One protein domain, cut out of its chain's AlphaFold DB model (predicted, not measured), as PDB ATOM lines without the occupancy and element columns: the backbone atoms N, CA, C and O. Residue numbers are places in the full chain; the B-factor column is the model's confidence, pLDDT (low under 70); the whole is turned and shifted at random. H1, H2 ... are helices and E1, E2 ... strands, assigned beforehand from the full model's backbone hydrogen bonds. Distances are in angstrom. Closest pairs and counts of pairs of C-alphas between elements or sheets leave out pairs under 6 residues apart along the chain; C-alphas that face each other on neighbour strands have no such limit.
ATOM      1  N   VAL A 192      -3.959  43.312  59.193       64.00
ATOM      2  CA  VAL A 192      -3.151  42.097  59.077       64.00
ATOM      3  C   VAL A 192      -4.082  40.888  59.050       64.00
ATOM      4  O   VAL A 192      -4.633  40.496  60.074       64.00
ATOM      5  N   GLU A 193      -4.255  40.288  57.879       62.22
ATOM      6  CA  GLU A 193      -5.050  39.076  57.675       62.22
ATOM      7  C   GLU A 193      -4.149  37.835  57.705       62.22
ATOM      8  O   GLU A 193      -3.142  37.762  57.002       62.22
ATOM      9  N   SER A 194      -4.504  36.831  58.509       57.81
ATOM     10  CA  SER A 194      -3.871  35.508  58.439       57.81
ATOM     11  C   SER A 194      -4.629  34.657  57.426       57.81
ATOM     12  O   SER A 194      -5.762  34.261  57.687       57.81
ATOM     13  N   VAL A 195      -4.012  34.357  56.282       62.28
ATOM     14  CA  VAL A 195      -4.670  33.613  55.186       62.28
ATOM     15  C   VAL A 195      -4.462  32.108  55.310       62.28
ATOM     16  O   VAL A 195      -5.312  31.313  54.927       62.28
ATOM     17  N   ALA A 196      -3.330  31.710  55.884       56.81
ATOM     18  CA  ALA A 196      -3.001  30.335  56.224       56.81
ATOM     19  C   ALA A 196      -2.035  30.346  57.420       56.81
ATOM     20  O   ALA A 196      -1.456  31.396  57.718       56.81
ATOM     21  N   PRO A 197      -1.810  29.211  58.110       64.31
ATOM     22  CA  PRO A 197      -0.809  29.148  59.171       64.31
ATOM     23  C   PRO A 197       0.542  29.672  58.670       64.31
ATOM     24  O   PRO A 197       1.077  29.149  57.698       64.31
ATOM     25  N   GLY A 198       1.077  30.717  59.307       58.75
ATOM     26  CA  GLY A 198       2.353  31.339  58.935       58.75
ATOM     27  C   GLY A 198       2.354  32.157  57.634       58.75
ATOM     28  O   GLY A 198       3.430  32.516  57.174       58.75
ATOM     29  N   ILE A 199       1.186  32.464  57.053       64.38
ATOM     30  CA  ILE A 199       1.052  33.396  55.923       64.38
ATOM     31  C   ILE A 199       0.203  34.591  56.355       64.38
ATOM     32  O   ILE A 199      -0.972  34.430  56.700       64.38
ATOM     33  N   LYS A 200       0.791  35.789  56.310       69.69
ATOM     34  CA  LYS A 200       0.136  37.048  56.698       69.69
ATOM     35  C   LYS A 200       0.011  37.980  55.501       69.69
ATOM     36  O   LYS A 200       0.924  38.073  54.690       69.69
ATOM     37  N   GLN A 201      -1.097  38.697  55.405       68.38
ATOM     38  CA  GLN A 201      -1.324  39.754  54.428       68.38
ATOM     39  C   GLN A 201      -1.494  41.075  55.159       68.38
ATOM     40  O   GLN A 201      -2.329  41.173  56.049       68.38
ATOM     41  N   LYS A 202      -0.699  42.081  54.798       68.38
ATOM     42  CA  LYS A 202      -0.790  43.431  55.362       68.38
ATOM     43  C   LYS A 202      -1.401  44.372  54.332       68.38
ATOM     44  O   LYS A 202      -0.737  44.717  53.354       68.38
ATOM     45  N   VAL A 203      -2.660  44.744  54.544       65.81
ATOM     46  CA  VAL A 203      -3.447  45.648  53.694       65.81
ATOM     47  C   VAL A 203      -3.456  47.037  54.325       65.81
ATOM     48  O   VAL A 203      -3.784  47.178  55.500       65.81
ATOM     49  N   TYR A 204      -3.101  48.060  53.552       60.34
ATOM     50  CA  TYR A 204      -2.798  49.403  54.067       60.34
ATOM     51  C   TYR A 204      -3.815  50.467  53.652       60.34
ATOM     52  O   TYR A 204      -3.445  51.520  53.139       60.34
ATOM     53  N   TYR A 205      -5.103  50.170  53.819       61.38
ATOM     54  CA  TYR A 205      -6.185  51.153  53.741       61.38
ATOM     55  C   TYR A 205      -7.483  50.544  54.299       61.38
ATOM     56  O   TYR A 205      -7.640  49.324  54.370       61.38
ATOM     57  N   GLY A 206      -8.410  51.411  54.724       54.62
ATOM     58  CA  GLY A 206      -9.740  51.040  55.226       54.62
ATOM     59  C   GLY A 206     -10.541  50.143  54.269       54.62
ATOM     60  O   GLY A 206     -10.255  50.143  53.075       54.62
ATOM     61  N   PRO A 207     -11.616  49.463  54.724       59.94
ATOM     62  CA  PRO A 207     -12.537  48.694  53.873       59.94
ATOM     63  C   PRO A 207     -13.433  49.635  53.044       59.94
ATOM     64  O   PRO A 207     -14.664  49.612  53.121       59.94
ATOM     65  N   GLN A 208     -12.809  50.554  52.317       77.12
ATOM     66  CA  GLN A 208     -13.461  51.662  51.655       77.12
ATOM     67  C   GLN A 208     -13.577  51.366  50.171       77.12
ATOM     68  O   GLN A 208     -12.601  51.145  49.459       77.12
ATOM     69  N   TRP A 209     -14.819  51.389  49.716       83.38
ATOM     70  CA  TRP A 209     -15.158  51.242  48.316       83.38
ATOM     71  C   TRP A 209     -15.010  52.586  47.610       83.38
ATOM     72  O   TRP A 209     -15.519  53.601  48.101       83.38
ATOM     73  N   TYR A 210     -14.349  52.569  46.456       85.38
ATOM     74  CA  TYR A 210     -14.462  53.623  45.463       85.38
ATOM     75  C   TYR A 210     -15.776  53.427  44.719       85.38
ATOM     76  O   TYR A 210     -15.987  52.424  44.039       85.38
ATOM     77  N   GLU A 211     -16.687  54.367  44.881       83.62
ATOM     78  CA  GLU A 211     -17.964  54.359  44.186       83.62
ATOM     79  C   GLU A 211     -17.774  55.239  42.964       83.62
ATOM     80  O   GLU A 211     -17.551  56.427  43.126       83.62
ATOM     81  N   PHE A 212     -17.791  54.663  41.766       80.75
ATOM     82  CA  PHE A 212     -17.585  55.411  40.519       80.75
ATOM     83  C   PHE A 212     -18.867  55.511  39.691       80.75
ATOM     84  O   PHE A 212     -18.923  56.257  38.717       80.75
ATOM     85  N   SER A 213     -19.931  54.817  40.113       81.25
ATOM     86  CA  SER A 213     -21.301  55.072  39.673       81.25
ATOM     87  C   SER A 213     -22.292  54.989  40.851       81.25
ATOM     88  O   SER A 213     -21.916  54.810  42.017       81.25
ATOM     89  N   GLU A 214     -23.590  55.200  40.596       79.88
ATOM     90  CA  GLU A 214     -24.621  55.019  41.638       79.88
ATOM     91  C   GLU A 214     -24.732  53.558  42.092       79.88
ATOM     92  O   GLU A 214     -25.093  53.295  43.240       79.88
ATOM     93  N   GLU A 215     -24.393  52.626  41.206       82.44
ATOM     94  CA  GLU A 215     -24.664  51.199  41.367       82.44
ATOM     95  C   GLU A 215     -23.388  50.374  41.469       82.44
ATOM     96  O   GLU A 215     -23.397  49.332  42.122       82.44
ATOM     97  N   ASP A 216     -22.303  50.856  40.868       86.12
ATOM     98  CA  ASP A 216     -21.035  50.159  40.779       86.12
ATOM     99  C   ASP A 216     -19.995  50.780  41.720       86.12
ATOM    100  O   ASP A 216     -19.809  52.001  41.803       86.12
ATOM    101  N   ALA A 217     -19.301  49.902  42.433       89.12
ATOM    102  CA  ALA A 217     -18.231  50.251  43.340       89.12
ATOM    103  C   ALA A 217     -17.097  49.231  43.244       89.12
ATOM    104  O   ALA A 217     -17.328  48.032  43.091       89.12
ATOM    105  N   VAL A 218     -15.867  49.714  43.364       88.88
ATOM    106  CA  VAL A 218     -14.645  48.912  43.326       88.88
ATOM    107  C   VAL A 218     -13.845  49.145  44.596       88.88
ATOM    108  O   VAL A 218     -13.676  50.273  45.047       88.88
ATOM    109  N   MET A 219     -13.305  48.073  45.155       87.69
ATOM    110  CA  MET A 219     -12.258  48.136  46.164       87.69
ATOM    111  C   MET A 219     -11.021  47.453  45.582       87.69
ATOM    112  O   MET A 219     -10.999  46.234  45.427       87.69
ATOM    113  N   LEU A 220     -10.020  48.251  45.210       88.75
ATOM    114  CA  LEU A 220      -8.726  47.771  44.735       88.75
ATOM    115  C   LEU A 220      -7.687  47.964  45.840       88.75
ATOM    116  O   LEU A 220      -7.397  49.091  46.239       88.75
ATOM    117  N   ALA A 221      -7.150  46.845  46.321       86.06
ATOM    118  CA  ALA A 221      -6.189  46.776  47.406       86.06
ATOM    119  C   ALA A 221      -4.793  46.495  46.911       86.06
ATOM    120  O   ALA A 221      -4.649  45.544  46.161       86.06
ATOM    121  N   PHE A 222      -3.785  47.184  47.432       86.00
ATOM    122  CA  PHE A 222      -2.397  46.738  47.354       86.00
ATOM    123  C   PHE A 222      -1.926  46.327  48.746       86.00
ATOM    124  O   PHE A 222      -2.198  47.003  49.744       86.00
ATOM    125  N   PHE A 223      -1.248  45.189  48.821       83.00
ATOM    126  CA  PHE A 223      -0.839  44.591  50.081       83.00
ATOM    127  C   PHE A 223       0.457  43.801  49.930       83.00
ATOM    128  O   PHE A 223       0.883  43.444  48.830       83.00
ATOM    129  N   ASN A 224       1.078  43.518  51.070       80.25
ATOM    130  CA  ASN A 224       2.227  42.628  51.141       80.25
ATOM    131  C   ASN A 224       1.817  41.297  51.742       80.25
ATOM    132  O   ASN A 224       1.217  41.263  52.817       80.25
ATOM    133  N   GLN A 225       2.166  40.214  51.062       80.19
ATOM    134  CA  GLN A 225       2.049  38.870  51.592       80.19
ATOM    135  C   GLN A 225       3.394  38.409  52.144       80.19
ATOM    136  O   GLN A 225       4.377  38.346  51.414       80.19
ATOM    137  N   GLU A 226       3.408  38.055  53.418       79.00
ATOM    138  CA  GLU A 226       4.529  37.428  54.108       79.00
ATOM    139  C   GLU A 226       4.300  35.919  54.154       79.00
ATOM    140  O   GLU A 226       3.262  35.469  54.647       79.00
ATOM    141  N   THR A 227       5.244  35.143  53.623       74.50
ATOM    142  CA  THR A 227       5.225  33.674  53.695       74.50
ATOM    143  C   THR A 227       5.930  33.164  54.953       74.50
ATOM    144  O   THR A 227       6.593  33.922  55.665       74.50
ATOM    145  N   LYS A 228       5.834  31.850  55.202       69.31
ATOM    146  CA  LYS A 228       6.499  31.170  56.327       69.31
ATOM    147  C   LYS A 228       8.016  31.358  56.329       69.31
ATOM    148  O   LYS A 228       8.626  31.385  57.389       69.31
ATOM    149  N   GLU A 229       8.613  31.490  55.152       71.25
ATOM    150  CA  GLU A 229      10.050  31.681  54.948       71.25
ATOM    151  C   GLU A 229      10.470  33.159  55.059       71.25
ATOM    152  O   GLU A 229      11.568  33.520  54.644       71.25
ATOM    153  N   ASN A 230       9.596  34.033  55.580       66.00
ATOM    154  CA  ASN A 230       9.782  35.487  55.639       66.00
ATOM    155  C   ASN A 230      10.016  36.133  54.261       66.00
ATOM    156  O   ASN A 230      10.619  37.206  54.148       66.00
ATOM    157  N   ASN A 231       9.518  35.499  53.195       75.06
ATOM    158  CA  ASN A 231       9.486  36.123  51.884       75.06
ATOM    159  C   ASN A 231       8.307  37.085  51.823       75.06
ATOM    160  O   ASN A 231       7.174  36.720  52.136       75.06
ATOM    161  N   VAL A 232       8.587  38.311  51.397       79.25
ATOM    162  CA  VAL A 232       7.569  39.331  51.157       79.25
ATOM    163  C   VAL A 232       7.266  39.348  49.666       79.25
ATOM    164  O   VAL A 232       8.185  39.368  48.851       79.25
ATOM    165  N   GLN A 233       5.988  39.324  49.305       83.94
ATOM    166  CA  GLN A 233       5.513  39.422  47.929       83.94
ATOM    167  C   GLN A 233       4.497  40.554  47.812       83.94
ATOM    168  O   GLN A 233       3.569  40.649  48.616       83.94
ATOM    169  N   LEU A 234       4.663  41.390  46.787       86.94
ATOM    170  CA  LEU A 234       3.705  42.431  46.436       86.94
ATOM    171  C   LEU A 234       2.513  41.816  45.715       86.94
ATOM    172  O   LEU A 234       2.674  41.050  44.759       86.94
ATOM    173  N   ALA A 235       1.318  42.181  46.160       87.38
ATOM    174  CA  ALA A 235       0.091  41.715  45.553       87.38
ATOM    175  C   ALA A 235      -1.013  42.772  45.588       87.38
ATOM    176  O   ALA A 235      -0.959  43.736  46.356       87.38
ATOM    177  N   ALA A 236      -2.027  42.565  44.754       88.38
ATOM    178  CA  ALA A 236      -3.248  43.342  44.750       88.38
ATOM    179  C   ALA A 236      -4.492  42.453  44.824       88.38
ATOM    180  O   ALA A 236      -4.452  41.285  44.441       88.38
ATOM    181  N   LYS A 237      -5.594  42.997  45.345       87.06
ATOM    182  CA  LYS A 237      -6.895  42.322  45.424       87.06
ATOM    183  C   LYS A 237      -7.981  43.229  44.887       87.06
ATOM    184  O   LYS A 237      -8.060  44.388  45.296       87.06
ATOM    185  N   LEU A 238      -8.821  42.698  44.009       87.94
ATOM    186  CA  LEU A 238      -9.914  43.437  43.403       87.94
ATOM    187  C   LEU A 238     -11.254  42.890  43.887       87.94
ATOM    188  O   LEU A 238     -11.578  41.715  43.719       87.94
ATOM    189  N   TYR A 239     -12.064  43.783  44.435       87.06
ATOM    190  CA  TYR A 239     -13.454  43.511  44.736       87.06
ATOM    191  C   TYR A 239     -14.321  44.443  43.916       87.06
ATOM    192  O   TYR A 239     -14.058  45.645  43.821       87.06
ATOM    193  N   PHE A 240     -15.384  43.886  43.365       88.44
ATOM    194  CA  PHE A 240     -16.359  44.616  42.588       88.44
ATOM    195  C   PHE A 240     -17.748  44.390  43.174       88.44
ATOM    196  O   PHE A 240     -18.095  43.276  43.556       88.44
ATOM    197  N   ARG A 241     -18.549  45.449  43.255       88.81
ATOM    198  CA  ARG A 241     -19.949  45.391  43.671       88.81
ATOM    199  C   ARG A 241     -20.784  46.175  42.673       88.81
ATOM    200  O   ARG A 241     -20.516  47.355  42.478       88.81
ATOM    201  N   GLY A 242     -21.805  45.549  42.095       86.94
ATOM    202  CA  GLY A 242     -22.671  46.170  41.091       86.94
ATOM    203  C   GLY A 242     -23.975  45.424  40.855       86.94
ATOM    204  O   GLY A 242     -24.207  44.359  41.422       86.94
ATOM    205  N   LYS A 243     -24.844  45.950  39.986       83.12
ATOM    206  CA  LYS A 243     -26.065  45.223  39.573       83.12
ATOM    207  C   LYS A 243     -25.769  44.048  38.644       83.12
ATOM    208  O   LYS A 243     -26.486  43.045  38.651       83.12
ATOM    209  N   GLN A 244     -24.730  44.184  37.829       84.25
ATOM    210  CA  GLN A 244     -24.297  43.170  36.879       84.25
ATOM    211  C   GLN A 244     -22.872  42.729  37.198       84.25
ATOM    212  O   GLN A 244     -22.022  43.533  37.577       84.25
ATOM    213  N   LEU A 245     -22.648  41.426  37.051       83.19
ATOM    214  CA  LEU A 245     -21.340  40.799  37.165       83.19
ATOM    215  C   LEU A 245     -20.440  41.305  36.036       83.19
ATOM    216  O   LEU A 245     -20.900  41.483  34.908       83.19
ATOM    217  N   THR A 246     -19.174  41.562  36.345       85.81
ATOM    218  CA  THR A 246     -18.157  41.863  35.336       85.81
ATOM    219  C   THR A 246     -17.690  40.577  34.660       85.81
ATOM    220  O   THR A 246     -17.486  40.579  33.446       85.81
ATOM    221  N   GLY A 247     -17.572  39.479  35.415       87.50
ATOM    222  CA  GLY A 247     -16.915  38.248  34.980       87.50
ATOM    223  C   GLY A 247     -15.425  38.493  34.768       87.50
ATOM    224  O   GLY A 247     -14.962  38.465  33.633       87.50
ATOM    225  N   PHE A 248     -14.698  38.854  35.826       89.31
ATOM    226  CA  PHE A 248     -13.307  39.312  35.749       89.31
ATOM    227  C   PHE A 248     -12.410  38.429  34.868       89.31
ATOM    228  O   PHE A 248     -12.325  37.221  35.078       89.31
ATOM    229  N   LYS A 249     -11.694  39.051  33.925       91.62
ATOM    230  CA  LYS A 249     -10.664  38.393  33.107       91.62
ATOM    231  C   LYS A 249      -9.303  39.042  33.274       91.62
ATOM    232  O   LYS A 249      -8.298  38.350  33.380       91.62
ATOM    233  N   GLU A 250      -9.259  40.368  33.306       93.94
ATOM    234  CA  GLU A 250      -7.998  41.096  33.279       93.94
ATOM    235  C   GLU A 250      -8.119  42.449  33.991       93.94
ATOM    236  O   GLU A 250      -9.135  43.136  33.889       93.94
ATOM    237  N   LEU A 251      -7.067  42.839  34.705       94.50
ATOM    238  CA  LEU A 251      -6.880  44.173  35.262       94.50
ATOM    239  C   LEU A 251      -5.737  44.856  34.521       94.50
ATOM    240  O   LEU A 251      -4.623  44.328  34.460       94.50
ATOM    241  N   ARG A 252      -6.001  46.044  33.985       96.06
ATOM    242  CA  ARG A 252      -5.016  46.858  33.277       96.06
ATOM    243  C   ARG A 252      -4.803  48.186  33.984       96.06
ATOM    244  O   ARG A 252      -5.757  48.851  34.387       96.06
ATOM    245  N   PHE A 253      -3.543  48.586  34.087       96.50
ATOM    246  CA  PHE A 253      -3.145  49.906  34.556       96.50
ATOM    247  C   PHE A 253      -2.539  50.698  33.409       96.50
ATOM    248  O   PHE A 253      -1.529  50.290  32.834       96.50
ATOM    249  N   HIS A 254      -3.149  51.837  33.107       97.12
ATOM    250  CA  HIS A 254      -2.729  52.768  32.068       97.12
ATOM    251  C   HIS A 254      -1.918  53.894  32.711       97.12
ATOM    252  O   HIS A 254      -2.432  54.624  33.561       97.12
ATOM    253  N   LEU A 255      -0.642  54.011  32.348       96.12
ATOM    254  CA  LEU A 255       0.257  55.044  32.867       96.12
ATOM    255  C   LEU A 255       0.354  56.234  31.906       96.12
ATOM    256  O   LEU A 255       0.143  56.097  30.703       96.12
ATOM    257  N   GLU A 256       0.750  57.398  32.420       91.38
ATOM    258  CA  GLU A 256       0.848  58.640  31.631       91.38
ATOM    259  C   GLU A 256       1.831  58.553  30.462       91.38
ATOM    260  O   GLU A 256       1.654  59.214  29.444       91.38
ATOM    261  N   ASN A 257       2.865  57.719  30.588       89.06
ATOM    262  CA  ASN A 257       3.860  57.495  29.542       89.06
ATOM    263  C   ASN A 257       3.389  56.524  28.439       89.06
ATOM    264  O   ASN A 257       4.202  56.102  27.620       89.06
ATOM    265  N   GLY A 258       2.111  56.134  28.437       90.50
ATOM    266  CA  GLY A 258       1.522  55.200  27.478       90.50
ATOM    267  C   GLY A 258       1.804  53.722  27.769       90.50
ATOM    268  O   GLY A 258       1.359  52.861  27.013       90.50
ATOM    269  N   LEU A 259       2.524  53.396  28.850       94.62
ATOM    270  CA  LEU A 259       2.732  52.009  29.261       94.62
ATOM    271  C   LEU A 259       1.440  51.425  29.843       94.62
ATOM    272  O   LEU A 259       0.833  52.017  30.738       94.62
ATOM    273  N   VAL A 260       1.086  50.220  29.395       96.44
ATOM    274  CA  VAL A 260      -0.033  49.442  29.936       96.44
ATOM    275  C   VAL A 260       0.509  48.224  30.675       96.44
ATOM    276  O   VAL A 260       1.237  47.409  30.108       96.44
ATOM    277  N   LEU A 261       0.165  48.103  31.956       95.38
ATOM    278  CA  LEU A 261       0.483  46.938  32.781       95.38
ATOM    279  C   LEU A 261      -0.756  46.053  32.871       95.38
ATOM    280  O   LEU A 261      -1.779  46.503  33.375       95.38
ATOM    281  N   SER A 262      -0.664  44.818  32.387       94.81
ATOM    282  CA  SER A 262      -1.776  43.867  32.331       94.81
ATOM    283  C   SER A 262      -1.562  42.704  33.293       94.81
ATOM    284  O   SER A 262      -0.463  42.149  33.377       94.81
ATOM    285  N   TYR A 263      -2.631  42.329  33.991       94.25
ATOM    286  CA  TYR A 263      -2.667  41.215  34.923       94.25
ATOM    287  C   TYR A 263      -3.918  40.373  34.690       94.25
ATOM    288  O   TYR A 263      -5.030  40.894  34.696       94.25
ATOM    289  N   GLN A 264      -3.739  39.067  34.512       92.25
ATOM    290  CA  GLN A 264      -4.857  38.132  34.393       92.25
ATOM    291  C   GLN A 264      -5.512  37.915  35.761       92.25
ATOM    292  O   GLN A 264      -4.815  37.791  36.768       92.25
ATOM    293  N   LEU A 265      -6.842  37.867  35.776       89.38
ATOM    294  CA  LEU A 265      -7.661  37.672  36.971       89.38
ATOM    295  C   LEU A 265      -8.291  36.285  36.958       89.38
ATOM    296  O   LEU A 265      -8.654  35.769  35.899       89.38
ATOM    297  N   GLN A 266      -8.468  35.707  38.142       82.06
ATOM    298  CA  GLN A 266      -9.249  34.489  38.315       82.06
ATOM    299  C   GLN A 266     -10.297  34.726  39.390       82.06
ATOM    300  O   GLN A 266     -10.006  34.806  40.579       82.06
ATOM    301  N   GLN A 267     -11.550  34.821  38.960       81.00
ATOM    302  CA  GLN A 267     -12.662  35.001  39.876       81.00
ATOM    303  C   GLN A 267     -12.787  33.792  40.816       81.00
ATOM    304  O   GLN A 267     -13.096  32.687  40.378       81.00
ATOM    305  N   GLU A 268     -12.600  34.015  42.116       71.75
ATOM    306  CA  GLU A 268     -12.740  32.962  43.132       71.75
ATOM    307  C   GLU A 268     -14.150  32.914  43.729       71.75
ATOM    308  O   GLU A 268     -14.642  31.838  44.066       71.75
ATOM    309  N   PHE A 269     -14.823  34.060  43.876       72.25
ATOM    310  CA  PHE A 269     -16.144  34.103  44.506       72.25
ATOM    311  C   PHE A 269     -17.055  35.162  43.889       72.25
ATOM    312  O   PHE A 269     -16.631  36.289  43.620       72.25
ATOM    313  N   ALA A 270     -18.333  34.813  43.727       77.25
ATOM    314  CA  ALA A 270     -19.401  35.760  43.450       77.25
ATOM    315  C   ALA A 270     -20.572  35.533  44.409       77.25
ATOM    316  O   ALA A 270     -21.024  34.404  44.582       77.25
ATOM    317  N   ASP A 271     -21.059  36.620  44.999       78.06
ATOM    318  CA  ASP A 271     -22.197  36.622  45.915       78.06
ATOM    319  C   ASP A 271     -23.334  37.496  45.396       78.06
ATOM    320  O   ASP A 271     -23.110  38.472  44.677       78.06
ATOM    321  N   ASN A 272     -24.546  37.193  45.844       70.81
ATOM    322  CA  ASN A 272     -25.741  37.985  45.610       70.81
ATOM    323  C   ASN A 272     -26.317  38.440  46.958       70.81
ATOM    324  O   ASN A 272     -27.271  37.855  47.473       70.81
ATOM    325  N   GLU A 273     -25.783  39.525  47.520       63.62
ATOM    326  CA  GLU A 273     -26.331  40.124  48.739       63.62
ATOM    327  C   GLU A 273     -27.314  41.254  48.393       63.62
ATOM    328  O   GLU A 273     -26.948  42.282  47.824       63.62
ATOM    329  N   LYS A 274     -28.586  41.095  48.791       61.28
ATOM    330  CA  LYS A 274     -29.620  42.155  48.750       61.28
ATOM    331  C   LYS A 274     -29.776  42.847  47.381       61.28
ATOM    332  O   LYS A 274     -29.991  44.055  47.310       61.28
ATOM    333  N   GLY A 275     -29.671  42.086  46.290       62.88
ATOM    334  CA  GLY A 275     -29.824  42.587  44.917       62.88
ATOM    335  C   GLY A 275     -28.573  43.243  44.318       62.88
ATOM    336  O   GLY A 275     -28.570  43.531  43.123       62.88
ATOM    337  N   ALA A 276     -27.508  43.432  45.105       67.06
ATOM    338  CA  ALA A 276     -26.186  43.784  44.603       67.06
ATOM    339  C   ALA A 276     -25.350  42.510  44.431       67.06
ATOM    340  O   ALA A 276     -25.235  41.688  45.341       67.06
ATOM    341  N   LYS A 277     -24.757  42.355  43.253       80.00
ATOM    342  CA  LYS A 277     -23.834  41.268  42.953       80.00
ATOM    343  C   LYS A 277     -22.426  41.700  43.334       80.00
ATOM    344  O   LYS A 277     -22.003  42.802  42.984       80.00
ATOM    345  N   THR A 278     -21.716  40.858  44.072       83.00
ATOM    346  CA  THR A 278     -20.346  41.125  44.515       83.00
ATOM    347  C   THR A 278     -19.416  40.094  43.909       83.00
ATOM    348  O   THR A 278     -19.598  38.910  44.157       83.00
ATOM    349  N   GLU A 279     -18.407  40.529  43.167       82.56
ATOM    350  CA  GLU A 279     -17.330  39.680  42.660       82.56
ATOM    351  C   GLU A 279     -16.057  39.926  43.446       82.56
ATOM    352  O   GLU A 279     -15.740  41.056  43.834       82.56
ATOM    353  N   ARG A 280     -15.319  38.846  43.683       80.69
ATOM    354  CA  ARG A 280     -14.045  38.880  44.383       80.69
ATOM    355  C   ARG A 280     -13.032  38.126  43.543       80.69
ATOM    356  O   ARG A 280     -13.137  36.911  43.375       80.69
ATOM    357  N   ASP A 281     -12.069  38.871  43.028       78.00
ATOM    358  CA  ASP A 281     -10.784  38.307  42.657       78.00
ATOM    359  C   ASP A 281      -9.904  38.320  43.903       78.00
ATOM    360  O   ASP A 281     -10.042  39.168  44.794       78.00
ATOM    361  N   THR A 282      -9.051  37.321  44.021       68.50
ATOM    362  CA  THR A 282      -8.454  37.008  45.316       68.50
ATOM    363  C   THR A 282      -7.032  37.428  45.441       68.50
ATOM    364  O   THR A 282      -6.645  37.795  46.558       68.50
ATOM    365  N   ARG A 283      -6.279  37.445  44.340       79.19
ATOM    366  CA  ARG A 283      -4.910  37.935  44.361       79.19
ATOM    367  C   ARG A 283      -4.281  38.031  42.977       79.19
ATOM    368  O   ARG A 283      -4.154  37.037  42.272       79.19
ATOM    369  N   ILE A 284      -3.679  39.180  42.716       87.75
ATOM    370  CA  ILE A 284      -2.736  39.401  41.624       87.75
ATOM    371  C   ILE A 284      -1.356  39.611  42.230       87.75
ATOM    372  O   ILE A 284      -1.199  40.491  43.070       87.75
ATOM    373  N   PHE A 285      -0.346  38.860  41.801       88.00
ATOM    374  CA  PHE A 285       1.039  39.164  42.167       88.00
ATOM    375  C   PHE A 285       1.636  40.182  41.208       88.00
ATOM    376  O   PHE A 285       1.429  40.109  39.997       88.00
ATOM    377  N   MET A 286       2.397  41.125  41.753       89.88
ATOM    378  CA  MET A 286       2.926  42.240  40.979       89.88
ATOM    379  C   MET A 286       4.428  42.402  41.197       89.88
ATOM    380  O   MET A 286       4.944  42.194  42.296       89.88
ATOM    381  N   HIS A 287       5.145  42.806  40.148       87.50
ATOM    382  CA  HIS A 287       6.583  43.040  40.241       87.50
ATOM    383  C   HIS A 287       6.895  44.433  40.794       87.50
ATOM    384  O   HIS A 287       6.270  45.424  40.414       87.50
ATOM    385  N   TYR A 288       7.938  44.522  41.621       85.44
ATOM    386  CA  TYR A 288       8.412  45.777  42.215       85.44
ATOM    387  C   TYR A 288       8.629  46.900  41.184       85.44
ATOM    388  O   TYR A 288       8.149  48.015  41.373       85.44
ATOM    389  N   GLU A 289       9.276  46.598  40.053       87.75
ATOM    390  CA  GLU A 289       9.534  47.586  38.993       87.75
ATOM    391  C   GLU A 289       8.251  48.106  38.327       87.75
ATOM    392  O   GLU A 289       8.209  49.242  37.857       87.75
ATOM    393  N   GLN A 290       7.185  47.303  38.292       90.75
ATOM    394  CA  GLN A 290       5.890  47.732  37.762       90.75
ATOM    395  C   GLN A 290       5.209  48.706  38.730       90.75
ATOM    396  O   GLN A 290       4.767  49.774  38.304       90.75
ATOM    397  N   LEU A 291       5.219  48.409  40.037       88.44
ATOM    398  CA  LEU A 291       4.690  49.315  41.064       88.44
ATOM    399  C   LEU A 291       5.479  50.622  41.120       88.44
ATOM    400  O   LEU A 291       4.882  51.688  41.231       88.44
ATOM    401  N   LYS A 292       6.808  50.562  40.982       88.88
ATOM    402  CA  LYS A 292       7.664  51.752  40.906       88.88
ATOM    403  C   LYS A 292       7.226  52.689  39.779       88.88
ATOM    404  O   LYS A 292       7.112  53.892  39.993       88.88
ATOM    405  N   LYS A 293       6.932  52.141  38.595       91.50
ATOM    406  CA  LYS A 293       6.423  52.919  37.454       91.50
ATOM    407  C   LYS A 293       5.037  53.505  37.731       91.50
ATOM    408  O   LYS A 293       4.813  54.673  37.431       91.50
ATOM    409  N   MET A 294       4.132  52.735  38.342       91.50
ATOM    410  CA  MET A 294       2.812  53.235  38.755       91.50
ATOM    411  C   MET A 294       2.927  54.391  39.760       91.50
ATOM    412  O   MET A 294       2.219  55.384  39.638       91.50
ATOM    413  N   MET A 295       3.853  54.286  40.716       87.06
ATOM    414  CA  MET A 295       4.123  55.314  41.724       87.06
ATOM    415  C   MET A 295       4.682  56.608  41.131       87.06
ATOM    416  O   MET A 295       4.323  57.696  41.580       87.06
ATOM    417  N   GLN A 296       5.547  56.493  40.123       87.50
ATOM    418  CA  GLN A 296       6.126  57.636  39.413       87.50
ATOM    419  C   GLN A 296       5.124  58.330  38.482       87.50
ATOM    420  O   GLN A 296       5.303  59.504  38.165       87.50
ATOM    421  N   SER A 297       4.073  57.627  38.050       88.50
ATOM    422  CA  SER A 297       3.004  58.200  37.231       88.50
ATOM    423  C   SER A 297       2.169  59.175  38.062       88.50
ATOM    424  O   SER A 297       1.744  58.846  39.178       88.50
ATOM    425  N   ARG A 298       1.896  60.385  37.556       87.06
ATOM    426  CA  ARG A 298       1.056  61.345  38.293       87.06
ATOM    427  C   ARG A 298      -0.386  60.840  38.356       87.06
ATOM    428  O   ARG A 298      -0.960  60.815  39.445       87.06
ATOM    429  N   THR A 299      -0.904  60.316  37.254       89.75
ATOM    430  CA  THR A 299      -2.194  59.629  37.150       89.75
ATOM    431  C   THR A 299      -2.010  58.158  36.772       89.75
ATOM    432  O   THR A 299      -1.069  57.788  36.074       89.75
ATOM    433  N   VAL A 300      -2.888  57.292  37.278       94.44
ATOM    434  CA  VAL A 300      -2.970  55.873  36.894       94.44
ATOM    435  C   VAL A 300      -4.409  55.557  36.502       94.44
ATOM    436  O   VAL A 300      -5.297  55.615  37.349       94.44
ATOM    437  N   GLY A 301      -4.655  55.258  35.230       95.56
ATOM    438  CA  GLY A 301      -5.943  54.737  34.780       95.56
ATOM    439  C   GLY A 301      -6.072  53.265  35.161       95.56
ATOM    440  O   GLY A 301      -5.111  52.510  35.038       95.56
ATOM    441  N   VAL A 302      -7.242  52.851  35.631       94.50
ATOM    442  CA  VAL A 302      -7.555  51.464  35.981       94.50
ATOM    443  C   VAL A 302      -8.658  50.980  35.060       94.50
ATOM    444  O   VAL A 302      -9.720  51.594  34.990       94.50
ATOM    445  N   GLU A 303      -8.419  49.866  34.382       95.12
ATOM    446  CA  GLU A 303      -9.386  49.207  33.513       95.12
ATOM    447  C   GLU A 303      -9.591  47.761  33.979       95.12
ATOM    448  O   GLU A 303      -8.650  46.976  34.063       95.12
ATOM    449  N   ILE A 304     -10.834  47.416  34.305       93.44
ATOM    450  CA  ILE A 304     -11.260  46.070  34.684       93.44
ATOM    451  C   ILE A 304     -11.964  45.475  33.471       93.44
ATOM    452  O   ILE A 304     -13.090  45.858  33.147       93.44
ATOM    453  N   VAL A 305     -11.298  44.543  32.802       93.56
ATOM    454  CA  VAL A 305     -11.832  43.830  31.647       93.56
ATOM    455  C   VAL A 305     -12.499  42.556  32.146       93.56
ATOM    456  O   VAL A 305     -11.862  41.677  32.734       93.56
ATOM    457  N   GLY A 306     -13.802  42.469  31.927       91.12
ATOM    458  CA  GLY A 306     -14.603  41.300  32.240       91.12
ATOM    459  C   GLY A 306     -15.166  40.627  30.993       91.12
ATOM    460  O   GLY A 306     -15.087  41.144  29.880       91.12
ATOM    461  N   GLU A 307     -15.757  39.457  31.190       89.25
ATOM    462  CA  GLU A 307     -16.469  38.696  30.172       89.25
ATOM    463  C   GLU A 307     -17.683  39.446  29.631       89.25
ATOM    464  O   GLU A 307     -17.932  39.436  28.427       89.25
ATOM    465  N   PHE A 308     -18.427  40.096  30.526       87.56
ATOM    466  CA  PHE A 308     -19.713  40.706  30.196       87.56
ATOM    467  C   PHE A 308     -19.615  42.216  30.000       87.56
ATOM    468  O   PHE A 308     -20.451  42.804  29.316       87.56
ATOM    469  N   ARG A 309     -18.612  42.861  30.608       89.75
ATOM    470  CA  ARG A 309     -18.385  44.303  30.488       89.75
ATOM    471  C   ARG A 309     -16.955  44.692  30.831       89.75
ATOM    472  O   ARG A 309     -16.272  43.992  31.571       89.75
ATOM    473  N   THR A 310     -16.549  45.859  30.340       91.44
ATOM    474  CA  THR A 310     -15.301  46.525  30.730       91.44
ATOM    475  C   THR A 310     -15.629  47.797  31.501       91.44
ATOM    476  O   THR A 310     -16.548  48.529  31.135       91.44
ATOM    477  N   LEU A 311     -14.897  48.047  32.583       90.62
ATOM    478  CA  LEU A 311     -15.045  49.225  33.435       90.62
ATOM    479  C   LEU A 311     -13.724  49.983  33.465       90.62
ATOM    480  O   LEU A 311     -12.669  49.364  33.517       90.62
ATOM    481  N   SER A 312     -13.767  51.310  33.444       92.00
ATOM    482  CA  SER A 312     -12.566  52.145  33.493       92.00
ATOM    483  C   SER A 312     -12.765  53.326  34.430       92.00
ATOM    484  O   SER A 312     -13.830  53.942  34.427       92.00
ATOM    485  N   TYR A 313     -11.748  53.641  35.229       91.88
ATOM    486  CA  TYR A 313     -11.746  54.795  36.124       91.88
ATOM    487  C   TYR A 313     -10.326  55.299  36.393       91.88
ATOM    488  O   TYR A 313      -9.343  54.587  36.211       91.88
ATOM    489  N   GLN A 314     -10.219  56.545  36.844       91.69
ATOM    490  CA  GLN A 314      -8.960  57.118  37.302       91.69
ATOM    491  C   GLN A 314      -8.705  56.674  38.746       91.69
ATOM    492  O   GLN A 314      -9.560  56.898  39.600       91.69
ATOM    493  N   MET A 315      -7.553  56.059  39.035       91.50
ATOM    494  CA  MET A 315      -7.216  55.603  40.390       91.50
ATOM    495  C   MET A 315      -7.284  56.785  41.377       91.50
ATOM    496  O   MET A 315      -6.512  57.735  41.203       91.50
ATOM    497  N   PRO A 316      -8.168  56.747  42.394       88.31
ATOM    498  CA  PRO A 316      -8.278  57.804  43.392       88.31
ATOM    499  C   PRO A 316      -7.059  57.809  44.320       88.31
ATOM    500  O   PRO A 316      -6.360  56.795  44.466       88.31
ATOM    501  N   ALA A 317      -6.814  58.942  44.983       82.81
ATOM    502  CA  ALA A 317      -5.617  59.133  45.802       82.81
ATOM    503  C   ALA A 317      -5.490  58.077  46.910       82.81
ATOM    504  O   ALA A 317      -4.402  57.542  47.118       82.81
ATOM    505  N   PHE A 318      -6.600  57.667  47.530       81.06
ATOM    506  CA  PHE A 318      -6.553  56.640  48.573       81.06
ATOM    507  C   PHE A 318      -6.105  55.252  48.072       81.06
ATOM    508  O   PHE A 318      -5.414  54.525  48.787       81.06
ATOM    509  N   GLN A 319      -6.459  54.864  46.839       87.31
ATOM    510  CA  GLN A 319      -5.969  53.612  46.245       87.31
ATOM    511  C   GLN A 319      -4.487  53.734  45.877       87.31
ATOM    512  O   GLN A 319      -3.711  52.798  46.086       87.31
ATOM    513  N   LYS A 320      -4.070  54.914  45.401       85.94
ATOM    514  CA  LYS A 320      -2.659  55.226  45.148       85.94
ATOM    515  C   LYS A 320      -1.830  55.216  46.440       85.94
ATOM    516  O   LYS A 320      -0.681  54.781  46.427       85.94
ATOM    517  N   TYR A 321      -2.411  55.613  47.568       79.56
ATOM    518  CA  TYR A 321      -1.774  55.509  48.880       79.56
ATOM    519  C   TYR A 321      -1.583  54.052  49.328       79.56
ATOM    520  O   TYR A 321      -0.518  53.689  49.836       79.56
ATOM    521  N   SER A 322      -2.573  53.185  49.090       82.38
ATOM    522  CA  SER A 322      -2.416  51.743  49.320       82.38
ATOM    523  C   SER A 322      -1.255  51.170  48.498       82.38
ATOM    524  O   SER A 322      -0.435  50.431  49.048       82.38
ATOM    525  N   LEU A 323      -1.149  51.546  47.217       85.69
ATOM    526  CA  LEU A 323      -0.027  51.190  46.341       85.69
ATOM    527  C   LEU A 323       1.316  51.660  46.921       85.69
ATOM    528  O   LEU A 323       2.248  50.865  47.029       85.69
ATOM    529  N   HIS A 324       1.400  52.932  47.318       81.81
ATOM    530  CA  HIS A 324       2.599  53.527  47.908       81.81
ATOM    531  C   HIS A 324       3.054  52.778  49.158       81.81
ATOM    532  O   HIS A 324       4.212  52.384  49.267       81.81
ATOM    533  N   THR A 325       2.130  52.529  50.083       76.06
ATOM    534  CA  THR A 325       2.453  51.869  51.350       76.06
ATOM    535  C   THR A 325       2.891  50.425  51.124       76.06
ATOM    536  O   THR A 325       3.850  49.963  51.743       76.06
ATOM    537  N   ALA A 326       2.242  49.717  50.192       79.12
ATOM    538  CA  ALA A 326       2.655  48.374  49.820       79.12
ATOM    539  C   ALA A 326       4.077  48.365  49.227       79.12
ATOM    540  O   ALA A 326       4.914  47.568  49.656       79.12
ATOM    541  N   TYR A 327       4.364  49.282  48.298       82.62
ATOM    542  CA  TYR A 327       5.679  49.441  47.679       82.62
ATOM    543  C   TYR A 327       6.778  49.747  48.705       82.62
ATOM    544  O   TYR A 327       7.808  49.073  48.720       82.62
ATOM    545  N   GLU A 328       6.551  50.721  49.588       74.75
ATOM    546  CA  GLU A 328       7.528  51.133  50.599       74.75
ATOM    547  C   GLU A 328       7.811  50.020  51.603       74.75
ATOM    548  O   GLU A 328       8.970  49.752  51.917       74.75
ATOM    549  N   TYR A 329       6.779  49.297  52.042       75.31
ATOM    550  CA  TYR A 329       6.960  48.152  52.926       75.31
ATOM    551  C   TYR A 329       7.815  47.052  52.281       75.31
ATOM    552  O   TYR A 329       8.744  46.541  52.910       75.31
ATOM    553  N   PHE A 330       7.540  46.710  51.016       75.25
ATOM    554  CA  PHE A 330       8.346  45.738  50.279       75.25
ATOM    555  C   PHE A 330       9.789  46.213  50.130       75.25
ATOM    556  O   PHE A 330      10.705  45.446  50.417       75.25
ATOM    557  N   ARG A 331       9.993  47.475  49.716       76.38
ATOM    558  CA  ARG A 331      11.320  48.093  49.591       76.38
ATOM    559  C   ARG A 331      12.088  47.901  50.891       76.38
ATOM    560  O   ARG A 331      13.154  47.305  50.880       76.38
ATOM    561  N   TRP A 332      11.496  48.290  52.015       68.62
ATOM    562  CA  TRP A 332      12.144  48.231  53.318       68.62
ATOM    563  C   TRP A 332      12.502  46.807  53.758       68.62
ATOM    564  O   TRP A 332      13.620  46.566  54.203       68.62
ATOM    565  N   GLN A 333      11.595  45.846  53.581       68.31
ATOM    566  CA  GLN A 333      11.838  44.450  53.956       68.31
ATOM    567  C   GLN A 333      12.816  43.732  53.013       68.31
ATOM    568  O   GLN A 333      13.565  42.851  53.437       68.31
ATOM    569  N   ALA A 334      12.818  44.081  51.726       66.50
ATOM    570  CA  ALA A 334      13.689  43.462  50.734       66.50
ATOM    571  C   ALA A 334      15.104  44.059  50.738       66.50
ATOM    572  O   ALA A 334      16.065  43.313  50.561       66.50
ATOM    573  N   THR A 335      15.243  45.373  50.953       57.75
ATOM    574  CA  THR A 335      16.532  46.081  50.877       57.75
ATOM    575  C   THR A 335      17.218  46.270  52.227       57.75
ATOM    576  O   THR A 335      18.359  46.727  52.248       57.75
ATOM    577  N   ASN A 336      16.571  45.933  53.349       54.22
ATOM    578  CA  ASN A 336      17.188  45.992  54.674       54.22
ATOM    579  C   ASN A 336      17.480  44.582  55.225       54.22
ATOM    580  O   ASN A 336      16.650  44.008  55.939       54.22
ATOM    581  N   PRO A 337      18.667  44.008  54.942       50.06
ATOM    582  CA  PRO A 337      19.034  42.686  55.449       50.06
ATOM    583  C   PRO A 337      19.022  42.622  56.986       50.06
ATOM    584  O   PRO A 337      18.690  41.582  57.545       50.06
ATOM    585  N   MET A 338      19.273  43.731  57.693       47.62
ATOM    586  CA  MET A 338      19.257  43.752  59.162       47.62
ATOM    587  C   MET A 338      17.866  43.503  59.757       47.62
ATOM    588  O   MET A 338      17.778  43.011  60.876       47.62
ATOM    589  N   ILE A 339      16.778  43.797  59.034       51.38
ATOM    590  CA  ILE A 339      15.414  43.480  59.492       51.38
ATOM    591  C   ILE A 339      15.128  41.981  59.335       51.38
ATOM    592  O   ILE A 339      14.535  41.379  60.225       51.38
ATOM    593  N   LYS A 340      15.611  41.355  58.253       45.38
ATOM    594  CA  LYS A 340      15.472  39.906  58.024       45.38
ATOM    595  C   LYS A 340      16.292  39.052  58.994       45.38
ATOM    596  O   LYS A 340      15.891  37.931  59.286       45.38
ATOM    597  N   TYR A 341      17.424  39.571  59.472       46.28
ATOM    598  CA  TYR A 341      18.363  38.844  60.337       46.28
ATOM    599  C   TYR A 341      18.399  39.329  61.793       46.28
ATOM    600  O   TYR A 341      19.166  38.784  62.587       46.28
ATOM    601  N   ARG A 342      17.560  40.298  62.189       44.72
ATOM    602  CA  ARG A 342      17.236  40.507  63.608       44.72
ATOM    603  C   ARG A 342      16.353  39.346  64.054       44.72
ATOM    604  O   ARG A 342      15.130  39.437  64.045       44.72
TER     605      ARG A 342
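This is residues 192 to 342 of the 344 residues of an uncharacterized protein of Paludibacter sp. 47-17 (UniProt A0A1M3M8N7). A curled six-stranded sheet bears the long helix H2 along its strands E3 and E4, and a second, four-stranded sheet is set near one corner of it. The short helix H1 packs between H2 and that second sheet, while H3 lies beyond the far end of H2. The printed part has 151 residues with ten named strands and three named helices, in the order E1 to E8, H1, E9, E10, H2, H3. Both sheets are antiparallel, ordered E1 E2 E3 E4 E8 E7 and E6 E5 E9 E10, and the class is mixed, helices and strands. The whole is compact, with a radius of gyration of the C-alphas of 15.8 A and spans of 50 by 39 by 24 A.

The larger sheet is twisted and curled; E1, residues 192 to 196, E2, 199 to 203, E3, 217 to 226, and E4, 232 to 242, form a meander, each strand the antiparallel neighbour of the one before. N 193 of E1 and O 201 of E2 are 2.8 A apart, N 202 of E2 and O 224 of E3 2.9 A, and N 221 of E3 and O 237 of E4 2.8 A. E8, residues 276 to 281, is the antiparallel neighbour of E4, with N 279 of E8 and O 240 of E4 2.8 A apart; E7, residues 267 to 273, is an edge strand and the antiparallel neighbour of E8, with N 271 of E7 and O 278 of E8 2.8 A apart. H2, residues 317 to 335, is on this sheet at a height of 8.8 A, over E3 and E4; it runs along the strands, at 9 degrees to E3 on the local plane, and the closest C-alphas of E3 and H2 are Phe 222 and Leu 323, 5.1 A apart. H1, residues 288 to 296, touches H2 at residues 320 to 327 alone, at a steep tilt of 42 degrees, opposite ways; the C-alphas of Met 295 and His 324 are closest, 6.6 A apart. H1 only grazes the larger sheet, but is on the smaller one at a height of 10.1 A. In that sheet E6, residues 260 to 264, E5, 248 to 255, E9, 300 to 306, and E10, 310 to 314, are neighbours in this order: N 253 and O 261, N 252 and O 303, and N 304 and O 311 are each 2.8 A apart. E6 runs on into E7 at 80 degrees, and the closest C-alphas of E5 and E7, Phe 248 and Gln 267, are 6.0 A apart. H3, residues 337 to 341, is close to but not clearly touching H2, with the C-alphas of Gln 333 and Ile 339 6.7 A apart. In H1, H2 and H3 every O i to N i+4 pair is within hydrogen-bond range.

E1 begins at C-alpha 192, (-3.151, 42.097, 59.077). E4 measures 32.6 A from first to last C-alpha, E3 28.3 A and E5 21.0 A. H2 measures 26.2 A, from C-alpha 317 at (-5.617, 59.133, 45.802) to C-alpha 335 at (16.532, 46.081, 50.877).

The two C-alphas farthest apart, those of Gly 275 and Met 338, are 51.1 A apart. The printed part has no cut; the link from E2 to E3 is long, with 13 residues. The model's mean pLDDT over the printed part is 80.3, and it is under 70 for 34 residues, among them 192 to 207 and 332 to 342.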